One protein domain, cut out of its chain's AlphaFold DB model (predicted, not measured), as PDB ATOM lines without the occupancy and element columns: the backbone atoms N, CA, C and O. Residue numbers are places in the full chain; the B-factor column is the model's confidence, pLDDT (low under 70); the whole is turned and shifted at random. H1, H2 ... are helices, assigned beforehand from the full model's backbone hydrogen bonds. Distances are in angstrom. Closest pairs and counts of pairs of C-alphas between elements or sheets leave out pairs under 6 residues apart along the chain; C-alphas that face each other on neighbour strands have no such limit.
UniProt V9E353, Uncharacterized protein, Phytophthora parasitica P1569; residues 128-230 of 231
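This is residues 128 to 230 of the 231 residues of an uncharacterized protein of Phytophthora parasitica P1569 (UniProt V9E353). Short helices cross one another around the long helix H8 in a compact cluster: H1 and H2 pack on one side of H8, and H5 and H6 on the other. H3 and H7 make a side-by-side pair farther from the middle of H8, with the short H4 packing on H2, and a long loop, residues 169 to 180, joins H4 to H5. The printed part has 103 residues with eight named helices, H1 to H8 in that order, and no named strand; the class is all helix. The whole is compact, with a radius of gyration of the C-alphas of 12.5 A, and rounded, spanning 35 by 33 by 26 A.

H1, residues 128 to 136, touches the hub H8, residues 211 to 228, about perpendicular at 89 degrees; the closest C-alphas are those of Met 132 and Ala 216, 5.1 A apart. H2, residues 139 to 148, touches H8 at a steep tilt of 64 degrees, the same way, with the C-alphas of Thr 145 and Ala 217 closest at 5.5 A. H3, residues 154 to 163, touches H7, residues 199 to 208, at a shallow tilt of 21 degrees, the same way; the C-alphas of Val 154 and Leu 201 are closest, 5.0 A apart. H4, residues 165 to 168, touches H2, with the C-alphas of Ala 140 and Val 167 closest at 5.3 A. H5, residues 181 to 185, touches H8 through that helix's residues 211 to 215 alone; the C-alphas of Ala 184 and Leu 215 are closest, 5.8 A apart. H6, residues 188 to 194, touches residues 218 to 225 of H8 alone, at a steep tilt of 39 degrees, the same way, with the C-alphas of Ala 194 and Ala 222 closest at 5.1 A. H7 and H8 are close but not clearly touching, and H3 and H8 are apart. In H1, H2, H3, H5, H6, H7 and H8 every O i to N i+4 pair is within hydrogen-bond range; H4 is too short for such a pair.

H1 begins at C-alpha 128, (19.922, -46.488, 37.517), and is 11.8 A long. H2 and H3 are each 14.2 A long, and H7 is 14.4 A. H8, the longest at 26.0 A, begins at C-alpha 211, (25.518, -40.738, 28.978), and ends at C-alpha 228, (24.498, -66.223, 34.192).

The two C-alphas farthest apart are those of Glu 162 and Lys 230, at 35.3 A. The printed part has no cut, and the link from H4 to H5, 12 residues, is long. The mean pLDDT of the printed part is 77.0, and it is under 70 at residues 128 to 134, 171 to 179 and 225 to 230.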
ATOM      1  N   THR A 128      19.799 -45.714  38.757       54.12
ATOM      2  CA  THR A 128      19.922 -46.488  37.517       54.12
ATOM      3  C   THR A 128      19.093 -47.750  37.422       54.12
ATOM      4  O   THR A 128      18.905 -48.237  36.311       54.12
ATOM      5  N   LEU A 129      18.526 -48.246  38.524       53.38
ATOM      6  CA  LEU A 129      17.464 -49.253  38.421       53.38
ATOM      7  C   LEU A 129      16.243 -48.652  37.714       53.38
ATOM      8  O   LEU A 129      15.739 -49.252  36.770       53.38
ATOM      9  N   GLY A 130      15.856 -47.426  38.085       58.22
ATOM     10  CA  GLY A 130      14.793 -46.678  37.406       58.22
ATOM     11  C   GLY A 130      15.128 -46.328  35.952       58.22
ATOM     12  O   GLY A 130      14.251 -46.282  35.098       58.22
ATOM     13  N   LEU A 131      16.409 -46.116  35.640       65.44
ATOM     14  CA  LEU A 131      16.858 -45.831  34.275       65.44
ATOM     15  C   LEU A 131      16.809 -47.102  33.408       65.44
ATOM     16  O   LEU A 131      16.255 -47.090  32.314       65.44
ATOM     17  N   MET A 132      17.289 -48.235  33.930       68.38
ATOM     18  CA  MET A 132      17.220 -49.535  33.257       68.38
ATOM     19  C   MET A 132      15.774 -49.983  33.009       68.38
ATOM     20  O   MET A 132      15.484 -50.485  31.926       68.38
ATOM     21  N   THR A 133      14.852 -49.789  33.960       67.56
ATOM     22  CA  THR A 133      13.436 -50.154  33.770       67.56
ATOM     23  C   THR A 133      12.760 -49.324  32.682       67.56
ATOM     24  O   THR A 133      11.986 -49.886  31.910       67.56
ATOM     25  N   LYS A 134      13.107 -48.037  32.541       69.56
ATOM     26  CA  LYS A 134      12.605 -47.181  31.449       69.56
ATOM     27  C   LYS A 134      13.070 -47.643  30.065       69.56
ATOM     28  O   LYS A 134      12.320 -47.530  29.101       69.56
ATOM     29  N   PHE A 135      14.279 -48.195  29.961       73.75
ATOM     30  CA  PHE A 135      14.833 -48.659  28.685       73.75
ATOM     31  C   PHE A 135      14.571 -50.142  28.378       73.75
ATOM     32  O   PHE A 135      14.621 -50.528  27.213       73.75
ATOM     33  N   LYS A 136      14.248 -50.977  29.375       70.56
ATOM     34  CA  LYS A 136      14.075 -52.438  29.220       70.56
ATOM     35  C   LYS A 136      13.021 -52.831  28.175       70.56
ATOM     36  O   LYS A 136      13.168 -53.856  27.513       70.56
ATOM     37  N   ASN A 137      11.978 -52.020  28.013       75.19
ATOM     38  CA  ASN A 137      10.908 -52.286  27.051       75.19
ATOM     39  C   ASN A 137      11.195 -51.697  25.658       75.19
ATOM     40  O   ASN A 137      10.422 -51.919  24.732       75.19
ATOM     41  N   ASN A 138      12.300 -50.962  25.483       80.81
ATOM     42  CA  ASN A 138      12.654 -50.370  24.200       80.81
ATOM     43  C   ASN A 138      13.401 -51.398  23.317       80.81
ATOM     44  O   ASN A 138      14.461 -51.898  23.712       80.81
ATOM     45  N   PRO A 139      12.905 -51.705  22.103       82.69
ATOM     46  CA  PRO A 139      13.520 -52.702  21.227       82.69
ATOM     47  C   PRO A 139      14.943 -52.323  20.794       82.69
ATOM     48  O   PRO A 139      15.808 -53.197  20.731       82.69
ATOM     49  N   ALA A 140      15.227 -51.037  20.561       84.38
ATOM     50  CA  ALA A 140      16.565 -50.563  20.200       84.38
ATOM     51  C   ALA A 140      17.560 -50.750  21.358       84.38
ATOM     52  O   ALA A 140      18.699 -51.172  21.155       84.38
ATOM     53  N   PHE A 141      17.112 -50.532  22.598       85.50
ATOM     54  CA  PHE A 141      17.936 -50.771  23.784       85.50
ATOM     55  C   PHE A 141      18.238 -52.264  23.994       85.50
ATOM     56  O   PHE A 141      19.369 -52.638  24.314       85.50
ATOM     57  N   ASN A 142      17.260 -53.139  23.758       85.12
ATOM     58  CA  ASN A 142      17.464 -54.587  23.829       85.12
ATOM     59  C   ASN A 142      18.424 -55.087  22.738       85.12
ATOM     60  O   ASN A 142      19.288 -55.923  23.016       85.12
ATOM     61  N   LYS A 143      18.346 -54.533  21.520       87.50
ATOM     62  CA  LYS A 143      19.332 -54.795  20.458       87.50
ATOM     63  C   LYS A 143      20.734 -54.352  20.877       87.50
ATOM     64  O   LYS A 143      21.670 -55.140  20.757       87.50
ATOM     65  N   LEU A 144      20.878 -53.133  21.404       88.00
ATOM     66  CA  LEU A 144      22.159 -52.591  21.868       88.00
ATOM     67  C   LEU A 144      22.776 -53.468  22.964       88.00
ATOM     68  O   LEU A 144      23.927 -53.880  22.856       88.00
ATOM     69  N   THR A 145      22.019 -53.781  24.015       86.94
ATOM     70  CA  THR A 145      22.519 -54.588  25.140       86.94
ATOM     71  C   THR A 145      22.827 -56.026  24.734       86.94
ATOM     72  O   THR A 145      23.829 -56.585  25.179       86.94
ATOM     73  N   GLY A 146      22.020 -56.621  23.853       85.88
ATOM     74  CA  GLY A 146      22.288 -57.936  23.274       85.88
ATOM     75  C   GLY A 146      23.548 -57.954  22.406       85.88
ATOM     76  O   GLY A 146      24.324 -58.903  22.479       85.88
ATOM     77  N   PHE A 147      23.777 -56.900  21.622       89.25
ATOM     78  CA  PHE A 147      24.980 -56.736  20.810       89.25
ATOM     79  C   PHE A 147      26.229 -56.552  21.679       89.25
ATOM     80  O   PHE A 147      27.191 -57.301  21.533       89.25
ATOM     81  N   LEU A 148      26.198 -55.622  22.637       87.81
ATOM     82  CA  LEU A 148      27.314 -55.357  23.548       87.81
ATOM     83  C   LEU A 148      27.636 -56.551  24.456       87.81
ATOM     84  O   LEU A 148      28.801 -56.799  24.753       87.81
ATOM     85  N   GLY A 149      26.632 -57.339  24.848       84.94
ATOM     86  CA  GLY A 149      26.834 -58.575  25.610       84.94
ATOM     87  C   GLY A 149      27.659 -59.636  24.869       84.94
ATOM     88  O   GLY A 149      28.245 -60.503  25.512       84.94
ATOM     89  N   LYS A 150      27.762 -59.552  23.535       87.25
ATOM     90  CA  LYS A 150      28.633 -60.414  22.716       87.25
ATOM     91  C   LYS A 150      30.089 -59.943  22.671       87.25
ATOM     92  O   LYS A 150      30.886 -60.555  21.971       87.25
ATOM     93  N   LYS A 151      30.437 -58.879  23.407       88.00
ATOM     94  CA  LYS A 151      31.787 -58.293  23.465       88.00
ATOM     95  C   LYS A 151      32.325 -57.917  22.072       88.00
ATOM     96  O   LYS A 151      33.355 -58.437  21.642       88.00
ATOM     97  N   PRO A 152      31.609 -57.052  21.334       85.12
ATOM     98  CA  PRO A 152      31.946 -56.727  19.957       85.12
ATOM     99  C   PRO A 152      33.242 -55.917  19.860       85.12
ATOM    100  O   PRO A 152      33.643 -55.220  20.793       85.12
ATOM    101  N   THR A 153      33.873 -55.947  18.691       88.69
ATOM    102  CA  THR A 153      34.984 -55.039  18.374       88.69
ATOM    103  C   THR A 153      34.470 -53.643  18.010       88.69
ATOM    104  O   THR A 153      33.296 -53.441  17.701       88.69
ATOM    105  N   VAL A 154      35.371 -52.657  17.977       87.56
ATOM    106  CA  VAL A 154      35.050 -51.279  17.558       87.56
ATOM    107  C   VAL A 154      34.495 -51.237  16.133       87.56
ATOM    108  O   VAL A 154      33.537 -50.517  15.867       87.56
ATOM    109  N   ALA A 155      35.063 -52.026  15.217       87.38
ATOM    110  CA  ALA A 155      34.598 -52.097  13.831       87.38
ATOM    111  C   ALA A 155      33.160 -52.632  13.744       87.38
ATOM    112  O   ALA A 155      32.321 -52.061  13.049       87.38
ATOM    113  N   GLN A 156      32.853 -53.679  14.514       89.31
ATOM    114  CA  GLN A 156      31.496 -54.217  14.607       89.31
ATOM    115  C   GLN A 156      30.535 -53.200  15.227       89.31
ATOM    116  O   GLN A 156      29.402 -53.085  14.771       89.31
ATOM    117  N   ALA A 157      30.974 -52.447  16.240       87.00
ATOM    118  CA  ALA A 157      30.152 -51.422  16.876       87.00
ATOM    119  C   ALA A 157      29.827 -50.264  15.925       87.00
ATOM    120  O   ALA A 157      28.681 -49.825  15.883       87.00
ATOM    121  N   LYS A 158      30.791 -49.823  15.107       87.69
ATOM    122  CA  LYS A 158      30.562 -48.823  14.051       87.69
ATOM    123  C   LYS A 158      29.507 -49.293  13.052       87.69
ATOM    124  O   LYS A 158      28.504 -48.612  12.866       87.69
ATOM    125  N   ALA A 159      29.686 -50.492  12.500       89.75
ATOM    126  CA  ALA A 159      28.731 -51.074  11.558       89.75
ATOM    127  C   ALA A 159      27.343 -51.297  12.188       89.75
ATOM    128  O   ALA A 159      26.321 -51.165  11.519       89.75
ATOM    129  N   PHE A 160      27.288 -51.637  13.479       88.94
ATOM    130  CA  PHE A 160      26.031 -51.803  14.201       88.94
ATOM    131  C   PHE A 160      25.268 -50.483  14.331       88.94
ATOM    132  O   PHE A 160      24.072 -50.461  14.052       88.94
ATOM    133  N   VAL A 161      25.945 -49.399  14.716       86.62
ATOM    134  CA  VAL A 161      25.341 -48.062  14.849       86.62
ATOM    135  C   VAL A 161      24.858 -47.542  13.498       86.62
ATOM    136  O   VAL A 161      23.753 -47.019  13.409       86.62
ATOM    137  N   GLU A 162      25.646 -47.736  12.443       87.00
ATOM    138  CA  GLU A 162      25.278 -47.333  11.082       87.00
ATOM    139  C   GLU A 162      24.011 -48.055  10.592       87.00
ATOM    140  O   GLU A 162      23.112 -47.431  10.034       87.00
ATOM    141  N   LYS A 163      23.892 -49.357  10.880       88.31
ATOM    142  CA  LYS A 163      22.709 -50.166  10.535       88.31
ATOM    143  C   LYS A 163      21.509 -49.946  11.463       88.31
ATOM    144  O   LYS A 163      20.402 -50.350  11.116       88.31
ATOM    145  N   ASN A 164      21.716 -49.361  12.643       86.25
ATOM    146  CA  ASN A 164      20.687 -49.155  13.666       86.25
ATOM    147  C   ASN A 164      20.737 -47.701  14.179       86.25
ATOM    148  O   ASN A 164      21.131 -47.453  15.326       86.25
ATOM    149  N   PRO A 165      20.350 -46.712  13.346       81.88
ATOM    150  CA  PRO A 165      20.384 -45.300  13.730       81.88
ATOM    151  C   PRO A 165      19.413 -44.966  14.875       81.88
ATOM    152  O   PRO A 165      19.572 -43.952  15.554       81.88
ATOM    153  N   ASP A 166      18.413 -45.814  15.114       81.56
ATOM    154  CA  ASP A 166      17.493 -45.772  16.252       81.56
ATOM    155  C   ASP A 166      18.217 -45.908  17.598       81.56
ATOM    156  O   ASP A 166      17.819 -45.275  18.573       81.56
ATOM    157  N   VAL A 167      19.319 -46.661  17.646       79.88
ATOM    158  CA  VAL A 167      20.123 -46.844  18.862       79.88
ATOM    159  C   VAL A 167      20.853 -45.558  19.254       79.88
ATOM    160  O   VAL A 167      20.867 -45.196  20.428       79.88
ATOM    161  N   ALA A 168      21.420 -44.834  18.287       75.50
ATOM    162  CA  ALA A 168      22.059 -43.539  18.542       75.50
ATOM    163  C   ALA A 168      21.032 -42.451  18.904       75.50
ATOM    164  O   ALA A 168      21.322 -41.524  19.656       75.50
ATOM    165  N   LYS A 169      19.799 -42.589  18.404       76.44
ATOM    166  CA  LYS A 169      18.676 -41.685  18.685       76.44
ATOM    167  C   LYS A 169      17.901 -42.045  19.950       76.44
ATOM    168  O   LYS A 169      16.879 -41.411  20.209       76.44
ATOM    169  N   LEU A 170      18.361 -43.019  20.744       74.06
ATOM    170  CA  LEU A 170      17.804 -43.291  22.068       74.06
ATOM    171  C   LEU A 170      17.982 -42.040  22.939       74.06
ATOM    172  O   LEU A 170      19.018 -41.810  23.565       74.06
ATOM    173  N   LYS A 171      16.953 -41.195  22.946       64.25
ATOM    174  CA  LYS A 171      16.873 -40.047  23.836       64.25
ATOM    175  C   LYS A 171      16.495 -40.537  25.224       64.25
ATOM    176  O   LYS A 171      15.749 -41.504  25.393       64.25
ATOM    177  N   THR A 172      17.032 -39.860  26.226       61.38
ATOM    178  CA  THR A 172      16.623 -40.029  27.613       61.38
ATOM    179  C   THR A 172      15.133 -39.769  27.739       61.38
ATOM    180  O   THR A 172      14.693 -38.637  27.569       61.38
ATOM    181  N   VAL A 173      14.366 -40.813  28.061       52.84
ATOM    182  CA  VAL A 173      13.063 -40.636  28.709       52.84
ATOM    183  C   VAL A 173      13.339 -39.819  29.962       52.84
ATOM    184  O   VAL A 173      14.211 -40.226  30.727       52.84
ATOM    185  N   GLU A 174      12.663 -38.685  30.142       46.28
ATOM    186  CA  GLU A 174      12.917 -37.721  31.218       46.28
ATOM    187  C   GLU A 174      13.210 -38.430  32.545       46.28
ATOM    188  O   GLU A 174      12.353 -39.053  33.182       46.28
ATOM    189  N   THR A 175      14.482 -38.433  32.922       49.34
ATOM    190  CA  THR A 175      14.941 -38.895  34.223       49.34
ATOM    191  C   THR A 175      15.282 -37.649  35.007       49.34
ATOM    192  O   THR A 175      16.133 -36.872  34.585       49.34
ATOM    193  N   SER A 176      14.653 -37.480  36.168       44.44
ATOM    194  CA  SER A 176      14.977 -36.422  37.134       44.44
ATOM    195  C   SER A 176      16.453 -36.437  37.565       44.44
ATOM    196  O   SER A 176      16.970 -35.445  38.067       44.44
ATOM    197  N   ALA A 177      17.157 -37.548  37.327       53.75
ATOM    198  CA  ALA A 177      18.598 -37.650  37.466       53.75
ATOM    199  C   ALA A 177      19.324 -37.153  36.204       53.75
ATOM    200  O   ALA A 177      19.291 -37.794  35.149       53.75
ATOM    201  N   LYS A 178      20.043 -36.036  36.343       61.44
ATOM    202  CA  LYS A 178      20.990 -35.535  35.343       61.44
ATOM    203  C   LYS A 178      22.230 -36.437  35.349       61.44
ATOM    204  O   LYS A 178      23.126 -36.251  36.164       61.44
ATOM    205  N   VAL A 179      22.259 -37.450  34.480       67.12
ATOM    206  CA  VAL A 179      23.439 -38.318  34.323       67.12
ATOM    207  C   VAL A 179      24.552 -37.511  33.667       67.12
ATOM    208  O   VAL A 179      24.398 -37.046  32.537       67.12
ATOM    209  N   THR A 180      25.669 -37.340  34.370       70.12
ATOM    210  CA  THR A 180      26.813 -36.583  33.857       70.12
ATOM    211  C   THR A 180      27.821 -37.492  33.153       70.12
ATOM    212  O   THR A 180      27.891 -38.698  33.396       70.12
ATOM    213  N   GLU A 181      28.672 -36.912  32.306       71.38
ATOM    214  CA  GLU A 181      29.792 -37.632  31.684       71.38
ATOM    215  C   GLU A 181      30.751 -38.221  32.738       71.38
ATOM    216  O   GLU A 181      31.339 -39.282  32.536       71.38
ATOM    217  N   LYS A 182      30.870 -37.570  33.903       76.81
ATOM    218  CA  LYS A 182      31.658 -38.060  35.042       76.81
ATOM    219  C   LYS A 182      31.087 -39.362  35.604       76.81
ATOM    220  O   LYS A 182      31.858 -40.263  35.936       76.81
ATOM    221  N   ASP A 183      29.764 -39.483  35.677       72.00
ATOM    222  CA  ASP A 183      29.091 -40.702  36.141       72.00
ATOM    223  C   ASP A 183      29.283 -41.846  35.150       72.00
ATOM    224  O   ASP A 183      29.589 -42.968  35.549       72.00
ATOM    225  N   ALA A 184      29.210 -41.547  33.853       72.88
ATOM    226  CA  ALA A 184      29.537 -42.517  32.822       72.88
ATOM    227  C   ALA A 184      31.019 -42.933  32.907       72.88
ATOM    228  O   ALA A 184      31.300 -44.119  33.006       72.88
ATOM    229  N   LYS A 185      31.980 -42.004  33.023       79.56
ATOM    230  CA  LYS A 185      33.421 -42.309  33.198       79.56
ATOM    231  C   LYS A 185      33.720 -43.209  34.399       79.56
ATOM    232  O   LYS A 185      34.552 -44.111  34.293       79.56
ATOM    233  N   ARG A 186      33.011 -43.032  35.518       78.75
ATOM    234  CA  ARG A 186      33.136 -43.886  36.717       78.75
ATOM    235  C   ARG A 186      32.763 -45.350  36.471       78.75
ATOM    236  O   ARG A 186      33.150 -46.208  37.258       78.75
ATOM    237  N   MET A 187      32.071 -45.649  35.375       77.44
ATOM    238  CA  MET A 187      31.604 -46.994  35.030       77.44
ATOM    239  C   MET A 187      32.538 -47.751  34.095       77.44
ATOM    240  O   MET A 187      32.271 -48.913  33.788       77.44
ATOM    241  N   LYS A 188      33.667 -47.147  33.711       82.31
ATOM    242  CA  LYS A 188      34.735 -47.810  32.956       82.31
ATOM    243  C   LYS A 188      35.120 -49.186  33.526       82.31
ATOM    244  O   LYS A 188      35.107 -50.141  32.752       82.31
ATOM    245  N   PRO A 189      35.367 -49.368  34.843       81.19
ATOM    246  CA  PRO A 189      35.676 -50.694  35.382       81.19
ATOM    247  C   PRO A 189      34.522 -51.698  35.225       81.19
ATOM    248  O   PRO A 189      34.761 -52.871  34.934       81.19
ATOM    249  N   LEU A 190      33.269 -51.252  35.375       81.00
ATOM    250  CA  LEU A 190      32.097 -52.115  35.212       81.00
ATOM    251  C   LEU A 190      31.944 -52.560  33.750       81.00
ATOM    252  O   LEU A 190      31.705 -53.736  33.477       81.00
ATOM    253  N   PHE A 191      32.128 -51.636  32.811       84.19
ATOM    254  CA  PHE A 191      32.089 -51.924  31.384       84.19
ATOM    255  C   PHE A 191      33.212 -52.853  30.952       84.19
ATOM    256  O   PHE A 191      32.940 -53.832  30.264       84.19
ATOM    257  N   SER A 192      34.447 -52.620  31.403       83.75
ATOM    258  CA  SER A 192      35.562 -53.519  31.096       83.75
ATOM    259  C   SER A 192      35.276 -54.950  31.555       83.75
ATOM    260  O   SER A 192      35.627 -55.899  30.857       83.75
ATOM    261  N   LYS A 193      34.583 -55.118  32.688       80.69
ATOM    262  CA  LYS A 193      34.163 -56.432  33.188       80.69
ATOM    263  C   LYS A 193      33.019 -57.045  32.371       80.69
ATOM    264  O   LYS A 193      33.026 -58.248  32.124       80.69
ATOM    265  N   ALA A 194      32.039 -56.239  31.968       78.25
ATOM    266  CA  ALA A 194      30.825 -56.703  31.297       78.25
ATOM    267  C   ALA A 194      31.008 -56.925  29.782       78.25
ATOM    268  O   ALA A 194      30.601 -57.953  29.248       78.25
ATOM    269  N   VAL A 195      31.635 -55.968  29.099       82.00
ATOM    270  CA  VAL A 195      31.770 -55.892  27.633       82.00
ATOM    271  C   VAL A 195      33.193 -56.233  27.175       82.00
ATOM    272  O   VAL A 195      33.389 -56.675  26.048       82.00
ATOM    273  N   GLY A 196      34.186 -56.117  28.058       79.06
ATOM    274  CA  GLY A 196      35.584 -56.429  27.766       79.06
ATOM    275  C   GLY A 196      36.483 -55.196  27.781       79.06
ATOM    276  O   GLY A 196      36.029 -54.055  27.683       79.06
ATOM    277  N   ASN A 197      37.789 -55.424  27.925       80.94
ATOM    278  CA  ASN A 197      38.769 -54.362  28.126       80.94
ATOM    279  C   ASN A 197      39.199 -53.709  26.799       80.94
ATOM    280  O   ASN A 197      40.316 -53.909  26.331       80.94
ATOM    281  N   ASN A 198      38.296 -52.952  26.170       82.12
ATOM    282  CA  ASN A 198      38.563 -52.231  24.924       82.12
ATOM    283  C   ASN A 198      38.315 -50.724  25.105       82.12
ATOM    284  O   ASN A 198      37.172 -50.266  25.063       82.12
ATOM    285  N   SER A 199      39.392 -49.950  25.309       82.38
ATOM    286  CA  SER A 199      39.291 -48.497  25.554       82.38
ATOM    287  C   SER A 199      38.720 -47.739  24.354       82.38
ATOM    288  O   SER A 199      37.963 -46.794  24.536       82.38
ATOM    289  N   LEU A 200      38.997 -48.193  23.128       85.62
ATOM    290  CA  LEU A 200      38.453 -47.575  21.917       85.62
ATOM    291  C   LEU A 200      36.947 -47.817  21.781       85.62
ATOM    292  O   LEU A 200      36.215 -46.938  21.332       85.62
ATOM    293  N   LEU A 201      36.463 -48.999  22.179       87.00
ATOM    294  CA  LEU A 201      35.027 -49.292  22.179       87.00
ATOM    295  C   LEU A 201      34.300 -48.421  23.204       87.00
ATOM    296  O   LEU A 201      33.231 -47.890  22.913       87.00
ATOM    297  N   TRP A 202      34.898 -48.259  24.382       88.25
ATOM    298  CA  TRP A 202      34.406 -47.356  25.415       88.25
ATOM    299  C   TRP A 202      34.271 -45.920  24.897       88.25
ATOM    300  O   TRP A 202      33.201 -45.326  25.011       88.25
ATOM    301  N   GLU A 203      35.335 -45.376  24.302       87.19
ATOM    302  CA  GLU A 203      35.356 -44.005  23.777       87.19
ATOM    303  C   GLU A 203      34.343 -43.809  22.649       87.19
ATOM    304  O   GLU A 203      33.586 -42.840  22.663       87.19
ATOM    305  N   PHE A 204      34.254 -44.768  21.725       87.62
ATOM    306  CA  PHE A 204      33.267 -44.737  20.650       87.62
ATOM    307  C   PHE A 204      31.831 -44.697  21.187       87.62
ATOM    308  O   PHE A 204      31.022 -43.888  20.739       87.62
ATOM    309  N   LEU A 205      31.502 -45.545  22.162       86.75
ATOM    310  CA  LEU A 205      30.152 -45.607  22.720       86.75
ATOM    311  C   LEU A 205      29.809 -44.375  23.561       86.75
ATOM    312  O   LEU A 205      28.674 -43.917  23.499       86.75
ATOM    313  N   MET A 206      30.772 -43.824  24.303       84.56
ATOM    314  CA  MET A 206      30.616 -42.561  25.034       84.56
ATOM    315  C   MET A 206      30.364 -41.368  24.109       84.56
ATOM    316  O   MET A 206      29.703 -40.419  24.514       84.56
ATOM    317  N   PHE A 207      30.894 -41.416  22.885       84.06
ATOM    318  CA  PHE A 207      30.680 -40.384  21.876       84.06
ATOM    319  C   PHE A 207      29.331 -40.531  21.159       84.06
ATOM    320  O   PHE A 207      28.644 -39.546  20.913       84.06
ATOM    321  N   VAL A 208      28.945 -41.763  20.814       83.88
ATOM    322  CA  VAL A 208      27.733 -42.032  20.023       83.88
ATOM    323  C   VAL A 208      26.460 -42.031  20.867       83.88
ATOM    324  O   VAL A 208      25.398 -41.647  20.378       83.88
ATOM    325  N   LEU A 209      26.529 -42.511  22.108       84.00
ATOM    326  CA  LEU A 209      25.362 -42.679  22.969       84.00
ATOM    327  C   LEU A 209      25.256 -41.541  23.974       84.00
ATOM    328  O   LEU A 209      26.251 -41.017  24.469       84.00
ATOM    329  N   THR A 210      24.025 -41.226  24.372       82.25
ATOM    330  CA  THR A 210      23.817 -40.339  25.517       82.25
ATOM    331  C   THR A 210      24.377 -40.989  26.795       82.25
ATOM    332  O   THR A 210      24.260 -42.212  26.962       82.25
ATOM    333  N   PRO A 211      24.932 -40.204  27.743       78.38
ATOM    334  CA  PRO A 211      25.518 -40.738  28.978       78.38
ATOM    335  C   PRO A 211      24.581 -41.680  29.746       78.38
ATOM    336  O   PRO A 211      25.006 -42.689  30.301       78.38
ATOM    337  N   ALA A 212      23.283 -41.384  29.732       78.44
ATOM    338  CA  ALA A 212      22.252 -42.180  30.380       78.44
ATOM    339  C   ALA A 212      22.010 -43.539  29.694       78.44
ATOM    340  O   ALA A 212      21.969 -44.564  30.376       78.44
ATOM    341  N   VAL A 213      21.885 -43.578  28.362       81.69
ATOM    342  CA  VAL A 213      21.704 -44.836  27.609       81.69
ATOM    343  C   VAL A 213      22.922 -45.729  27.775       81.69
ATOM    344  O   VAL A 213      22.792 -46.924  28.048       81.69
ATOM    345  N   PHE A 214      24.106 -45.133  27.670       84.56
ATOM    346  CA  PHE A 214      25.373 -45.813  27.875       84.56
ATOM    347  C   PHE A 214      25.460 -46.456  29.269       84.56
ATOM    348  O   PHE A 214      25.781 -47.642  29.418       84.56
ATOM    349  N   LEU A 215      25.105 -45.683  30.295       81.12
ATOM    350  CA  LEU A 215      25.092 -46.124  31.681       81.12
ATOM    351  C   LEU A 215      24.108 -47.286  31.901       81.12
ATOM    352  O   LEU A 215      24.488 -48.315  32.466       81.12
ATOM    353  N   ALA A 216      22.865 -47.161  31.427       80.12
ATOM    354  CA  ALA A 216      21.868 -48.224  31.551       80.12
ATOM    355  C   ALA A 216      22.271 -49.497  30.807       80.12
ATOM    356  O   ALA A 216      22.102 -50.587  31.352       80.12
ATOM    357  N   ALA A 217      22.824 -49.381  29.598       83.06
ATOM    358  CA  ALA A 217      23.258 -50.539  28.825       83.06
ATOM    359  C   ALA A 217      24.371 -51.303  29.553       83.06
ATOM    360  O   ALA A 217      24.301 -52.525  29.695       83.06
ATOM    361  N   THR A 218      25.354 -50.580  30.091       82.38
ATOM    362  CA  THR A 218      26.470 -51.167  30.844       82.38
ATOM    363  C   THR A 218      25.979 -51.937  32.072       82.38
ATOM    364  O   THR A 218      26.401 -53.068  32.319       82.38
ATOM    365  N   ILE A 219      25.045 -51.355  32.829       78.38
ATOM    366  CA  ILE A 219      24.479 -51.982  34.030       78.38
ATOM    367  C   ILE A 219      23.637 -53.196  33.669       78.38
ATOM    368  O   ILE A 219      23.779 -54.239  34.302       78.38
ATOM    369  N   PHE A 220      22.799 -53.089  32.637       81.12
ATOM    370  CA  PHE A 220      21.960 -54.192  32.183       81.12
ATOM    371  C   PHE A 220      22.801 -55.433  31.858       81.12
ATOM    372  O   PHE A 220      22.483 -56.539  32.299       81.12
ATOM    373  N   ILE A 221      23.908 -55.248  31.134       80.75
ATOM    374  CA  ILE A 221      24.818 -56.339  30.764       80.75
ATOM    375  C   ILE A 221      25.521 -56.895  32.003       80.75
ATOM    376  O   ILE A 221      25.604 -58.113  32.154       80.75
ATOM    377  N   ALA A 222      25.978 -56.035  32.916       76.38
ATOM    378  CA  ALA A 222      26.617 -56.476  34.153       76.38
ATOM    379  C   ALA A 222      25.670 -57.307  35.036       76.38
ATOM    380  O   ALA A 222      26.051 -58.382  35.496       76.38
ATOM    381  N   VAL A 223      24.422 -56.864  35.223       74.00
ATOM    382  CA  VAL A 223      23.394 -57.598  35.983       74.00
ATOM    383  C   VAL A 223      23.081 -58.940  35.319       74.00
ATOM    384  O   VAL A 223      23.030 -59.971  35.991       74.00
ATOM    385  N   LYS A 224      22.925 -58.959  33.989       70.25
ATOM    386  CA  LYS A 224      22.674 -60.196  33.237       70.25
ATOM    387  C   LYS A 224      23.852 -61.175  33.329       70.25
ATOM    388  O   LYS A 224      23.629 -62.370  33.497       70.25
ATOM    389  N   GLY A 225      25.085 -60.673  33.275       60.78
ATOM    390  CA  GLY A 225      26.300 -61.474  33.427       60.78
ATOM    391  C   GLY A 225      26.426 -62.119  34.809       60.78
ATOM    392  O   GLY A 225      26.781 -63.288  34.900       60.78
ATOM    393  N   ILE A 226      26.058 -61.404  35.879       59.28
ATOM    394  CA  ILE A 226      26.043 -61.951  37.249       59.28
ATOM    395  C   ILE A 226      25.028 -63.096  37.375       59.28
ATOM    396  O   ILE A 226      25.335 -64.127  37.965       59.28
ATOM    397  N   ASN A 227      23.835 -62.948  36.792       57.88
ATOM    398  CA  ASN A 227      22.807 -63.993  36.838       57.88
ATOM    399  C   ASN A 227      23.182 -65.240  36.026       57.88
ATOM    400  O   ASN A 227      22.740 -66.334  36.362       57.88
ATOM    401  N   SER A 228      24.004 -65.092  34.984       54.56
ATOM    402  CA  SER A 228      24.498 -66.223  34.192       54.56
ATOM    403  C   SER A 228      25.571 -67.050  34.905       54.56
ATOM    404  O   SER A 228      25.803 -68.175  34.491       54.56
ATOM    405  N   LEU A 229      26.224 -66.507  35.939       50.38
ATOM    406  CA  LEU A 229      27.257 -67.194  36.731       50.38
ATOM    407  C   LEU A 229      26.686 -67.956  37.941       50.38
ATOM    408  O   LEU A 229      27.432 -68.627  38.644       50.38
ATOM    409  N   LYS A 230      25.384 -67.809  38.221       48.09
ATOM    410  CA  LYS A 230      24.682 -68.495  39.322       48.09
ATOM    411  C   LYS A 230      23.976 -69.790  38.893       48.09
ATOM    412  O   LYS A 230      23.347 -70.421  39.738       48.09
TER     413      LYS A 230